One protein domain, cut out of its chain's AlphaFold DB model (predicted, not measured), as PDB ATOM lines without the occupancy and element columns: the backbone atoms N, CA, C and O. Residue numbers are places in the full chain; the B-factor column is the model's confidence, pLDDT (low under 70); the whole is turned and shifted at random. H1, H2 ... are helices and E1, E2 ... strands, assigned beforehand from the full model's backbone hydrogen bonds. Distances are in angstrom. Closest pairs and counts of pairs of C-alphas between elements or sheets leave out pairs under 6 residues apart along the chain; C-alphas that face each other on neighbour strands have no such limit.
ATOM      1  N   LYS A   3     111.634 170.539 137.771       92.31
ATOM      2  CA  LYS A   3     111.190 170.332 136.386       92.31
ATOM      3  C   LYS A   3     112.313 170.663 135.411       92.31
ATOM      4  O   LYS A   3     113.125 171.547 135.685       92.31
ATOM      5  N   ALA A   4     112.349 169.972 134.282       91.50
ATOM      6  CA  ALA A   4     113.302 170.205 133.208       91.50
ATOM      7  C   ALA A   4     112.700 169.843 131.846       91.50
ATOM      8  O   ALA A   4     111.755 169.058 131.774       91.50
ATOM      9  N   ASN A   5     113.283 170.365 130.773       87.06
ATOM     10  CA  ASN A   5     112.895 170.072 129.402       87.06
ATOM     11  C   ASN A   5     114.102 169.492 128.668       87.06
ATOM     12  O   ASN A   5     115.169 170.108 128.633       87.06
ATOM     13  N   LEU A   6     113.930 168.322 128.063       83.88
ATOM     14  CA  LEU A   6     114.799 167.853 126.994       83.88
ATOM     15  C   LEU A   6     114.310 168.457 125.678       83.88
ATOM     16  O   LEU A   6     113.113 168.484 125.407       83.88
ATOM     17  N   ASN A   7     115.236 168.931 124.854       78.94
ATOM     18  CA  ASN A   7     114.963 169.464 123.523       78.94
ATOM     19  C   ASN A   7     115.930 168.820 122.531       78.94
ATOM     20  O   ASN A   7     117.068 168.526 122.893       78.94
ATOM     21  N   PHE A   8     115.507 168.616 121.282       76.88
ATOM     22  CA  PHE A   8     116.441 168.219 120.228       76.88
ATOM     23  C   PHE A   8     117.512 169.291 120.029       76.88
ATOM     24  O   PHE A   8     117.227 170.489 120.048       76.88
ATOM     25  N   ASN A   9     118.751 168.853 119.826       73.62
ATOM     26  CA  ASN A   9     119.830 169.755 119.469       73.62
ATOM     27  C   ASN A   9     119.642 170.221 118.012       73.62
ATOM     28  O   ASN A   9     119.588 169.370 117.123       73.62
ATOM     29  N   PRO A  10     119.540 171.535 117.730       70.62
ATOM     30  CA  PRO A  10     119.328 172.024 116.368       70.62
ATOM     31  C   PRO A  10     120.559 171.855 115.464       70.62
ATOM     32  O   PRO A  10     120.441 172.012 114.251       70.62
ATOM     33  N   SER A  11     121.739 171.548 116.019       74.12
ATOM     34  CA  SER A  11     122.938 171.283 115.221       74.12
ATOM     35  C   SER A  11     123.082 169.801 114.875       74.12
ATOM     36  O   SER A  11     123.321 168.966 115.748       74.12
ATOM     37  N   ALA A  12     123.055 169.491 113.576       63.03
ATOM     38  CA  ALA A  12     123.321 168.152 113.048       63.03
ATOM     39  C   ALA A  12     124.775 167.666 113.260       63.03
ATOM     40  O   ALA A  12     125.059 166.492 113.040       63.03
ATOM     41  N   SER A  13     125.694 168.545 113.681       66.19
ATOM     42  CA  SER A  13     127.090 168.208 114.009       66.19
ATOM     43  C   SER A  13     127.363 168.086 115.515       66.19
ATOM     44  O   SER A  13     128.520 167.974 115.921       66.19
ATOM     45  N   ALA A  14     126.330 168.137 116.361       65.75
ATOM     46  CA  ALA A  14     126.500 168.052 117.807       65.75
ATOM     47  C   ALA A  14     126.837 166.638 118.302       65.75
ATOM     48  O   ALA A  14     126.305 165.639 117.826       65.75
ATOM     49  N   ASP A  15     127.642 166.572 119.364       75.50
ATOM     50  CA  ASP A  15     127.968 165.337 120.084       75.50
ATOM     51  C   ASP A  15     126.795 164.785 120.920       75.50
ATOM     52  O   ASP A  15     126.806 163.628 121.340       75.50
ATOM     53  N   LYS A  16     125.780 165.620 121.180       74.00
ATOM     54  CA  LYS A  16     124.617 165.319 122.022       74.00
ATOM     55  C   LYS A  16     123.323 165.604 121.270       74.00
ATOM     56  O   LYS A  16     123.025 166.757 120.959       74.00
ATOM     57  N   LEU A  17     122.533 164.551 121.069       74.94
ATOM     58  CA  LEU A  17     121.232 164.578 120.392       74.94
ATOM     59  C   LEU A  17     120.171 165.424 121.119       74.94
ATOM     60  O   LEU A  17     119.313 166.024 120.473       74.94
ATOM     61  N   LEU A  18     120.232 165.472 122.453       78.00
ATOM     62  CA  LEU A  18     119.306 166.224 123.298       78.00
ATOM     63  C   LEU A  18     120.060 167.201 124.209       78.00
ATOM     64  O   LEU A  18     121.133 166.883 124.726       78.00
ATOM     65  N   THR A  19     119.462 168.365 124.454       82.31
ATOM     66  CA  THR A  19     119.899 169.352 125.450       82.31
ATOM     67  C   THR A  19     118.893 169.411 126.599       82.31
ATOM     68  O   THR A  19     117.687 169.360 126.371       82.31
ATOM     69  N   LEU A  20     119.381 169.492 127.841       86.44
ATOM     70  CA  LEU A  20     118.551 169.587 129.048       86.44
ATOM     71  C   LEU A  20     118.555 171.027 129.571       86.44
ATOM     72  O   LEU A  20     119.615 171.544 129.925       86.44
ATOM     73  N   SER A  21     117.384 171.649 129.686       89.75
ATOM     74  CA  SER A  21     117.197 172.928 130.379       89.75
ATOM     75  C   SER A  21     116.380 172.726 131.656       89.75
ATOM     76  O   SER A  21     115.325 172.099 131.642       89.75
ATOM     77  N   LEU A  22     116.868 173.234 132.791       93.19
ATOM     78  CA  LEU A  22     116.122 173.199 134.052       93.19
ATOM     79  C   LEU A  22     115.098 174.342 134.079       93.19
ATOM     80  O   LEU A  22     115.441 175.485 133.778       93.19
ATOM     81  N   GLN A  23     113.856 174.054 134.472       92.62
ATOM     82  CA  GLN A  23     112.865 175.097 134.737       92.62
ATOM     83  C   GLN A  23     113.152 175.765 136.100       92.62
ATOM     84  O   GLN A  23     113.623 175.091 137.023       92.62
ATOM     85  N   PRO A  24     112.823 177.058 136.286       93.75
ATOM     86  CA  PRO A  24     112.893 177.709 137.593       93.75
ATOM     87  C   PRO A  24     112.060 176.984 138.660       93.75
ATOM     88  O   PRO A  24     110.971 176.479 138.380       93.75
ATOM     89  N   LEU A  25     112.548 176.977 139.905       90.88
ATOM     90  CA  LEU A  25     111.851 176.363 141.038       90.88
ATOM     91  C   LEU A  25     110.498 177.044 141.291       90.88
ATOM     92  O   LEU A  25     110.440 178.196 141.712       90.88
ATOM     93  N   LYS A  26     109.406 176.299 141.094       87.75
ATOM     94  CA  LYS A  26     108.038 176.728 141.420       87.75
ATOM     95  C   LYS A  26     107.498 175.980 142.635       87.75
ATOM     96  O   LYS A  26     107.741 174.776 142.788       87.75
ATOM     97  N   CYS A  27     106.742 176.675 143.483       88.56
ATOM     98  CA  CYS A  27     105.884 176.027 144.471       88.56
ATOM     99  C   CYS A  27     104.644 175.478 143.751       88.56
ATOM    100  O   CYS A  27     104.010 176.195 142.982       88.56
ATOM    101  N   GLU A  28     104.338 174.201 143.955       88.31
ATOM    102  CA  GLU A  28     103.242 173.481 143.298       88.31
ATOM    103  C   GLU A  28     102.649 172.468 144.282       88.31
ATOM    104  O   GLU A  28     103.317 172.080 145.247       88.31
ATOM    105  N   ARG A  29     101.413 172.015 144.035       89.62
ATOM    106  CA  ARG A  29     100.798 170.939 144.825       89.62
ATOM    107  C   ARG A  29     101.645 169.668 144.720       89.62
ATOM    108  O   ARG A  29     102.133 169.321 143.647       89.62
ATOM    109  N   THR A  30     101.804 168.969 145.839       90.75
ATOM    110  CA  THR A  30     102.567 167.717 145.891       90.75
ATOM    111  C   THR A  30     101.683 166.504 145.614       90.75
ATOM    112  O   THR A  30     100.461 166.554 145.776       90.75
ATOM    113  N   CYS A  31     102.304 165.393 145.228       91.06
ATOM    114  CA  CYS A  31     101.680 164.071 145.248       91.06
ATOM    115  C   CYS A  31     102.024 163.296 146.532       91.06
ATOM    116  O   CYS A  31     102.927 163.679 147.284       91.06
ATOM    117  N   ILE A  32     101.337 162.177 146.785       91.06
ATOM    118  CA  ILE A  32     101.560 161.383 148.004       91.06
ATOM    119  C   ILE A  32     102.985 160.806 148.070       91.06
ATOM    120  O   ILE A  32     103.588 160.806 149.142       91.06
ATOM    121  N   LEU A  33     103.596 160.426 146.937       91.25
ATOM    122  CA  LEU A  33     104.997 159.969 146.914       91.25
ATOM    123  C   LEU A  33     105.987 161.092 147.259       91.25
ATOM    124  O   LEU A  33     106.950 160.866 147.988       91.25
ATOM    125  N   GLN A  34     105.727 162.320 146.807       91.38
ATOM    126  CA  GLN A  34     106.533 163.497 147.153       91.38
ATOM    127  C   GLN A  34     106.425 163.891 148.627       91.38
ATOM    128  O   GLN A  34     107.397 164.414 149.179       91.38
ATOM    129  N   ARG A  35     105.271 163.644 149.262       90.75
ATOM    130  CA  ARG A  35     105.100 163.781 150.716       90.75
ATOM    131  C   ARG A  35     105.812 162.651 151.467       90.75
ATOM    132  O   ARG A  35     106.540 162.926 152.413       90.75
ATOM    133  N   ARG A  36     105.675 161.401 151.010       90.00
ATOM    134  CA  ARG A  36     106.205 160.204 151.686       90.00
ATOM    135  C   ARG A  36     107.723 160.015 151.580       90.00
ATOM    136  O   ARG A  36     108.324 159.482 152.512       90.00
ATOM    137  N   PHE A  37     108.326 160.406 150.457       89.88
ATOM    138  CA  PHE A  37     109.747 160.175 150.144       89.88
ATOM    139  C   PHE A  37     110.561 161.468 149.960       89.88
ATOM    140  O   PHE A  37     111.756 161.402 149.687       89.88
ATOM    141  N   GLY A  38     109.936 162.637 150.130       88.62
ATOM    142  CA  GLY A  38     110.574 163.946 149.996       88.62
ATOM    143  C   GLY A  38     110.598 164.458 148.554       88.62
ATOM    144  O   GLY A  38     111.090 163.805 147.635       88.62
ATOM    145  N   SER A  39     110.101 165.681 148.347       88.69
ATOM    146  CA  SER A  39     109.932 166.275 147.008       88.69
ATOM    147  C   SER A  39     111.243 166.501 146.240       88.69
ATOM    148  O   SER A  39     111.214 166.649 145.023       88.69
ATOM    149  N   SER A  40     112.388 166.500 146.926       87.50
ATOM    150  CA  SER A  40     113.729 166.584 146.335       87.50
ATOM    151  C   SER A  40     114.180 165.303 145.622       87.50
ATOM    152  O   SER A  40     115.118 165.365 144.831       87.50
ATOM    153  N   ARG A  41     113.522 164.153 145.850       87.31
ATOM    154  CA  ARG A  41     113.827 162.890 145.146       87.31
ATOM    155  C   ARG A  41     113.150 162.769 143.771       87.31
ATOM    156  O   ARG A  41     113.392 161.791 143.072       87.31
ATOM    157  N   PHE A  42     112.320 163.741 143.373       89.25
ATOM    158  CA  PHE A  42     111.497 163.686 142.159       89.25
ATOM    159  C   PHE A  42     111.868 164.800 141.177       89.25
ATOM    160  O   PHE A  42     111.739 165.980 141.501       89.25
ATOM    161  N   LEU A  43     112.257 164.417 139.959       88.31
ATOM    162  CA  LEU A  43     112.464 165.301 138.812       88.31
ATOM    163  C   LEU A  43     111.469 164.922 137.712       88.31
ATOM    164  O   LEU A  43     111.390 163.755 137.332       88.31
ATOM    165  N   TYR A  44     110.745 165.905 137.185       88.31
ATOM    166  CA  TYR A  44     109.877 165.736 136.021       88.31
ATOM    167  C   TYR A  44     110.612 166.271 134.799       88.31
ATOM    168  O   TYR A  44     111.161 167.373 134.849       88.31
ATOM    169  N   VAL A  45     110.631 165.497 133.717       86.12
ATOM    170  CA  VAL A  45     111.298 165.881 132.473       86.12
ATOM    171  C   VAL A  45     110.279 165.858 131.343       86.12
ATOM    172  O   VAL A  45     109.699 164.814 131.053       86.12
ATOM    173  N   GLU A  46     110.054 167.008 130.719       81.50
ATOM    174  CA  GLU A  46     109.349 167.110 129.443       81.50
ATOM    175  C   GLU A  46     110.303 166.606 128.347       81.50
ATOM    176  O   GLU A  46     111.447 167.052 128.272       81.50
ATOM    177  N   VAL A  47     109.870 165.640 127.534       77.31
ATOM    178  CA  VAL A  47     110.696 164.979 126.506       77.31
ATOM    179  C   VAL A  47     109.976 165.100 125.161       77.31
ATOM    180  O   VAL A  47     108.760 164.892 125.138       77.31
ATOM    181  N   PRO A  48     110.659 165.417 124.041       70.75
ATOM    182  CA  PRO A  48     110.028 165.351 122.727       70.75
ATOM    183  C   PRO A  48     109.540 163.923 122.468       70.75
ATOM    184  O   PRO A  48     110.222 162.960 122.823       70.75
ATOM    185  N   GLN A  49     108.375 163.769 121.836       65.19
ATOM    186  CA  GLN A  49     107.948 162.442 121.395       65.19
ATOM    187  C   GLN A  49     108.887 161.959 120.290       65.19
ATOM    188  O   GLN A  49     109.063 162.632 119.274       65.19
ATOM    189  N   VAL A  50     109.508 160.800 120.511       61.44
ATOM    190  CA  VAL A  50     110.387 160.154 119.536       61.44
ATOM    191  C   VAL A  50     109.892 158.740 119.303       61.44
ATOM    192  O   VAL A  50     110.207 157.816 120.054       61.44
ATOM    193  N   HIS A  51     109.109 158.574 118.244       51.22
ATOM    194  CA  HIS A  51     108.726 157.252 117.779       51.22
ATOM    195  C   HIS A  51     109.993 156.541 117.271       51.22
ATOM    196  O   HIS A  51     110.690 157.039 116.387       51.22
ATOM    197  N   THR A  52     110.301 155.385 117.867       42.31
ATOM    198  CA  THR A  52     111.547 154.600 117.724       42.31
ATOM    199  C   THR A  52     112.871 155.289 118.102       42.31
ATOM    200  O   THR A  52     113.510 155.957 117.295       42.31
ATOM    201  N   LEU A  65     123.473 152.370 139.183       42.66
ATOM    202  CA  LEU A  65     122.036 152.176 139.014       42.66
ATOM    203  C   LEU A  65     121.483 151.146 140.016       42.66
ATOM    204  O   LEU A  65     120.476 151.438 140.648       42.66
ATOM    205  N   LYS A  66     122.159 150.011 140.267       42.97
ATOM    206  CA  LYS A  66     121.711 148.962 141.220       42.97
ATOM    207  C   LYS A  66     121.393 149.483 142.624       42.97
ATOM    208  O   LYS A  66     120.392 149.073 143.206       42.97
ATOM    209  N   SER A  67     122.185 150.413 143.159       46.88
ATOM    210  CA  SER A  67     121.881 151.034 144.461       46.88
ATOM    211  C   SER A  67     120.599 151.881 144.427       46.88
ATOM    212  O   SER A  67     119.805 151.825 145.365       46.88
ATOM    213  N   ARG A  68     120.337 152.586 143.317       50.66
ATOM    214  CA  ARG A  68     119.099 153.351 143.072       50.66
ATOM    215  C   ARG A  68     117.910 152.481 142.640       50.66
ATOM    216  O   ARG A  68     116.769 152.898 142.815       50.66
ATOM    217  N   PHE A  69     118.134 151.274 142.125       49.59
ATOM    218  CA  PHE A  69     117.058 150.325 141.820       49.59
ATOM    219  C   PHE A  69     116.415 149.757 143.091       49.59
ATOM    220  O   PHE A  69     115.212 149.509 143.087       49.59
ATOM    221  N   LYS A  70     117.151 149.651 144.212       55.12
ATOM    222  CA  LYS A  70     116.546 149.317 145.515       55.12
ATOM    223  C   LYS A  70     115.563 150.400 145.974       55.12
ATOM    224  O   LYS A  70     114.426 150.077 146.301       55.12
ATOM    225  N   ASP A  71     115.964 151.675 145.902       66.12
ATOM    226  CA  ASP A  71     115.076 152.828 146.131       66.12
ATOM    227  C   ASP A  71     113.820 152.767 145.242       66.12
ATOM    228  O   ASP A  71     112.703 152.980 145.715       66.12
ATOM    229  N   LEU A  72     113.991 152.475 143.946       77.50
ATOM    230  CA  LEU A  72     112.887 152.443 142.987       77.50
ATOM    231  C   LEU A  72     111.916 151.285 143.259       77.50
ATOM    232  O   LEU A  72     110.705 151.507 143.269       77.50
ATOM    233  N   TYR A  73     112.423 150.080 143.539       83.75
ATOM    234  CA  TYR A  73     111.599 148.946 143.962       83.75
ATOM    235  C   TYR A  73     110.819 149.266 145.246       83.75
ATOM    236  O   TYR A  73     109.616 149.021 145.305       83.75
ATOM    237  N   GLU A  74     111.468 149.859 146.253       85.31
ATOM    238  CA  GLU A  74     110.825 150.226 147.521       85.31
ATOM    239  C   GLU A  74     109.704 151.262 147.319       85.31
ATOM    240  O   GLU A  74     108.601 151.072 147.836       85.31
ATOM    241  N   ILE A  75     109.928 152.305 146.510       87.81
ATOM    242  CA  ILE A  75     108.908 153.319 146.179       87.81
ATOM    243  C   ILE A  75     107.729 152.698 145.410       87.81
ATOM    244  O   ILE A  75     106.568 152.953 145.746       87.81
ATOM    245  N   LEU A  76     108.004 151.869 144.397       90.00
ATOM    246  CA  LEU A  76     106.971 151.231 143.574       90.00
ATOM    247  C   LEU A  76     106.153 150.207 144.367       90.00
ATOM    248  O   LEU A  76     104.932 150.191 144.240       90.00
ATOM    249  N   ASN A  77     106.797 149.401 145.216       90.31
ATOM    250  CA  ASN A  77     106.135 148.396 146.046       90.31
ATOM    251  C   ASN A  77     105.389 149.010 147.250       90.31
ATOM    252  O   ASN A  77     104.396 148.446 147.708       90.31
ATOM    253  N   TRP A  78     105.807 150.185 147.741       91.00
ATOM    254  CA  TRP A  78     105.027 150.965 148.712       91.00
ATOM    255  C   TRP A  78     103.740 151.522 148.086       91.00
ATOM    256  O   TRP A  78     102.679 151.485 148.715       91.00
ATOM    257  N   ALA A  79     103.813 152.009 146.843       89.62
ATOM    258  CA  ALA A  79     102.651 152.489 146.096       89.62
ATOM    259  C   ALA A  79     101.701 151.332 145.731       89.62
ATOM    260  O   ALA A  79     100.544 151.296 146.148       89.62
ATOM    261  N   ILE A  80     102.206 150.352 144.986       90.44
ATOM    262  CA  ILE A  80     101.468 149.192 144.491       90.44
ATOM    263  C   ILE A  80     102.157 147.948 145.043       90.44
ATOM    264  O   ILE A  80     103.153 147.510 144.481       90.44
ATOM    265  N   LEU A  81     101.618 147.352 146.115       90.62
ATOM    266  CA  LEU A  81     102.183 146.130 146.705       90.62
ATOM    267  C   LEU A  81     102.210 145.010 145.653       90.62
ATOM    268  O   LEU A  81     101.166 144.427 145.335       90.62
ATOM    269  N   LEU A  82     103.389 144.730 145.098       90.00
ATOM    270  CA  LEU A  82     103.542 143.995 143.841       90.00
ATOM    271  C   LEU A  82     103.099 142.536 143.997       90.00
ATOM    272  O   LEU A  82     102.352 142.034 143.160       90.00
ATOM    273  N   GLY A  83     103.436 141.903 145.126       86.38
ATOM    274  CA  GLY A  83     103.020 140.532 145.444       86.38
ATOM    275  C   GLY A  83     101.496 140.334 145.457       86.38
ATOM    276  O   GLY A  83     100.999 139.380 144.863       86.38
ATOM    277  N   LYS A  84     100.727 141.263 146.049       89.50
ATOM    278  CA  LYS A  84      99.250 141.190 146.047       89.50
ATOM    279  C   LYS A  84      98.623 141.653 144.733       89.50
ATOM    280  O   LYS A  84      97.604 141.115 144.310       89.50
ATOM    281  N   ASN A  85      99.219 142.643 144.069       92.12
ATOM    282  CA  ASN A  85      98.687 143.208 142.826       92.12
ATOM    283  C   ASN A  85      99.163 142.459 141.566       92.12
ATOM    284  O   ASN A  85      98.733 142.790 140.461       92.12
ATOM    285  N   GLY A  86      99.973 141.405 141.717       91.94
ATOM    286  CA  GLY A  86     100.564 140.610 140.638       91.94
ATOM    287  C   GLY A  86      99.578 140.012 139.625       91.94
ATOM    288  O   GLY A  86      99.987 139.693 138.514       91.94
ATOM    289  N   LEU A 391     107.379 140.591 136.172       89.88
ATOM    290  CA  LEU A 391     108.298 140.757 137.305       89.88
ATOM    291  C   LEU A 391     109.196 139.526 137.541       89.88
ATOM    292  O   LEU A 391     110.318 139.677 138.024       89.88
ATOM    293  N   GLY A 392     108.714 138.320 137.221       88.38
ATOM    294  CA  GLY A 392     109.446 137.069 137.436       88.38
ATOM    295  C   GLY A 392     109.688 136.739 138.918       88.38
ATOM    296  O   GLY A 392     109.057 137.301 139.813       88.38
ATOM    297  N   SER A 393     110.620 135.819 139.183       82.44
ATOM    298  CA  SER A 393     111.075 135.468 140.543       82.44
ATOM    299  C   SER A 393     111.761 136.635 141.257       82.44
ATOM    300  O   SER A 393     111.608 136.813 142.464       82.44
ATOM    301  N   ASP A 394     112.490 137.443 140.493       81.12
ATOM    302  CA  ASP A 394     113.465 138.406 141.013       81.12
ATOM    303  C   ASP A 394     112.832 139.788 141.269       81.12
ATOM    304  O   ASP A 394     113.503 140.719 141.704       81.12
ATOM    305  N   ASN A 395     111.523 139.917 141.013       82.50
ATOM    306  CA  ASN A 395     110.746 141.156 141.080       82.50
ATOM    307  C   ASN A 395     111.336 142.298 140.226       82.50
ATOM    308  O   ASN A 395     111.440 143.443 140.667       82.50
ATOM    309  N   ASN A 396     111.703 141.980 138.982       83.62
ATOM    310  CA  ASN A 396     112.355 142.889 138.044       83.62
ATOM    311  C   ASN A 396     111.416 144.022 137.582       83.62
ATOM    312  O   ASN A 396     110.708 143.927 136.573       83.62
ATOM    313  N   VAL A 397     111.427 145.124 138.334       87.25
ATOM    314  CA  VAL A 397     110.662 146.335 138.017       87.25
ATOM    315  C   VAL A 397     111.157 147.041 136.754       87.25
ATOM    316  O   VAL A 397     110.348 147.690 136.099       87.25
ATOM    317  N   ASP A 398     112.421 146.889 136.353       83.75
ATOM    318  CA  ASP A 398     112.959 147.561 135.164       83.75
ATOM    319  C   ASP A 398     112.371 146.982 133.872       83.75
ATOM    320  O   ASP A 398     111.969 147.740 132.988       83.75
ATOM    321  N   THR A 399     112.213 145.655 133.783       85.81
ATOM    322  CA  THR A 399     111.486 145.008 132.676       85.81
ATOM    323  C   THR A 399     110.026 145.467 132.638       85.81
ATOM    324  O   THR A 399     109.525 145.839 131.576       85.81
ATOM    325  N   TRP A 400     109.354 145.533 133.795       91.00
ATOM    326  CA  TRP A 400     107.970 146.013 133.888       91.00
ATOM    327  C   TRP A 400     107.812 147.478 133.450       91.00
ATOM    328  O   TRP A 400     106.902 147.792 132.672       91.00
ATOM    329  N   LEU A 401     108.692 148.369 133.911       87.62
ATOM    330  CA  LEU A 401     108.705 149.776 133.516       87.62
ATOM    331  C   LEU A 401     109.027 149.924 132.027       87.62
ATOM    332  O   LEU A 401     108.318 150.652 131.337       87.62
ATOM    333  N   SER A 402     110.036 149.212 131.516       84.38
ATOM    334  CA  SER A 402     110.464 149.277 130.115       84.38
ATOM    335  C   SER A 402     109.353 148.837 129.153       84.38
ATOM    336  O   SER A 402     108.983 149.604 128.264       84.38
ATOM    337  N   GLU A 403     108.727 147.676 129.381       89.00
ATOM    338  CA  GLU A 403     107.613 147.180 128.550       89.00
ATOM    339  C   GLU A 403     106.327 148.024 128.646       89.00
ATOM    340  O   GLU A 403     105.458 147.956 127.765       89.00
ATOM    341  N   SER A 404     106.169 148.791 129.728       89.44
ATOM    342  CA  SER A 404     105.040 149.714 129.903       89.44
ATOM    343  C   SER A 404     105.313 151.078 129.267       89.44
ATOM    344  O   SER A 404     104.416 151.673 128.673       89.44
ATOM    345  N   PHE A 405     106.555 151.561 129.348       83.00
ATOM    346  CA  PHE A 405     107.002 152.825 128.768       83.00
ATOM    347  C   PHE A 405     107.102 152.740 127.239       83.00
ATOM    348  O   PHE A 405     106.617 153.633 126.554       83.00
ATOM    349  N   ALA A 406     107.583 151.615 126.699       82.19
ATOM    350  CA  ALA A 406     107.590 151.310 125.262       82.19
ATOM    351  C   ALA A 406     106.186 151.102 124.640       82.19
ATOM    352  O   ALA A 406     106.075 150.813 123.454       82.19
ATOM    353  N   PHE A 407     105.118 151.225 125.437       85.25
ATOM    354  CA  PHE A 407     103.720 151.286 124.986       85.25
ATOM    355  C   PHE A 407     103.094 152.688 125.177       85.25
ATOM    356  O   PHE A 407     101.970 152.925 124.743       85.25
TER     357      PHE A 407
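This is residues 3 to 52, 65 to 86 and 391 to 407 of the 409 residues of the protein "RNA-dependent RNA polymerase" of Aureobasidium namibiae CBS 147.97 (UniProt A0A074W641). Two loosely joined lobes make this model: a narrow sheet of three short strands, E2, E1 and E3, and a loose cluster of helices built round H2, with H4 set crosswise near it and the short H3 just past its last residue. H1 belongs to the helix side, yet in the chain it lies between the strands E2 and E3, and no helix covers the sheet. The printed part has 89 residues, with four named helices and three named strands that follow along the chain as E1, E2, H1, E3, H2, H3, H4; the sheet order E2, E1, E3 is mixed, and the class is mixed, helices and strands. The whole is loose, with a radius of gyration of the C-alphas of 16.6 A and spans of 49 by 34 by 24 A.

Find C-alpha 3 at (111.190, 170.332, 136.386); from there strand E1, residues 3 to 8, runs 17.1 A. Strand E2 follows at residues 18 to 22 and runs 13.2 A. Next come helix H1, residues 32 to 37, and strand E3, residues 43 to 46. Past the first cut, look for C-alpha 65 at (122.036, 152.176, 139.014), where helix H2, residues 65 to 79, begins its 20.6 A. Helix H3 is residues 82 to 85, and helix H4, residues 397 to 405, runs 11.9 A to C-alpha 405 at (107.002, 152.825, 128.768).

Start at the inner strand, E1. E1 and E2 are a hairpin, antiparallel at 155 degrees; look at N 5 and O 21, 2.8 A apart and within hydrogen-bond range. On the other side of E1, E3 is parallel to it at 35 degrees, with N 6 and O 46 within range at 2.8 A. H1, H2, H3 and H4 are not on the sheet. H1 and H2 only just touch, with 3 pairs of C-alphas within 8 A, the closest those of Leu 33 and Ile 75, 7.7 A apart; H2 does so with residues 75 to 79 alone. These two run opposite ways at a steep tilt of 42 degrees. H2 and H4 are close but not clearly touching, about perpendicular at 74 degrees, with their closest C-alphas, Tyr 73 and Val 397, 6.6 A apart. H2 and H3 meet only through their link. In H1 and H4 every O i to N i+4 pair is within hydrogen-bond range; in H2 10 of 11 are, and H3 is too short for such a pair.

The two C-alphas farthest apart are those of Ser 13 and Lys 84, 50.3 A. Residues 53 to 64 are not printed, and C-alphas 52 and 65 are 23.9 A apart across that cut; residues 87 to 390 are missing too, with 8.4 A from C-alpha 86 to C-alpha 391. Of the links that are printed whole, H1 to E3 and H2 to H3 are tight, E1 to E2 and E2 to H1 short. The mean pLDDT of the printed part is 81.2; look for values under 70 at residues 12 to 14, 49 to 52 and 65 to 71.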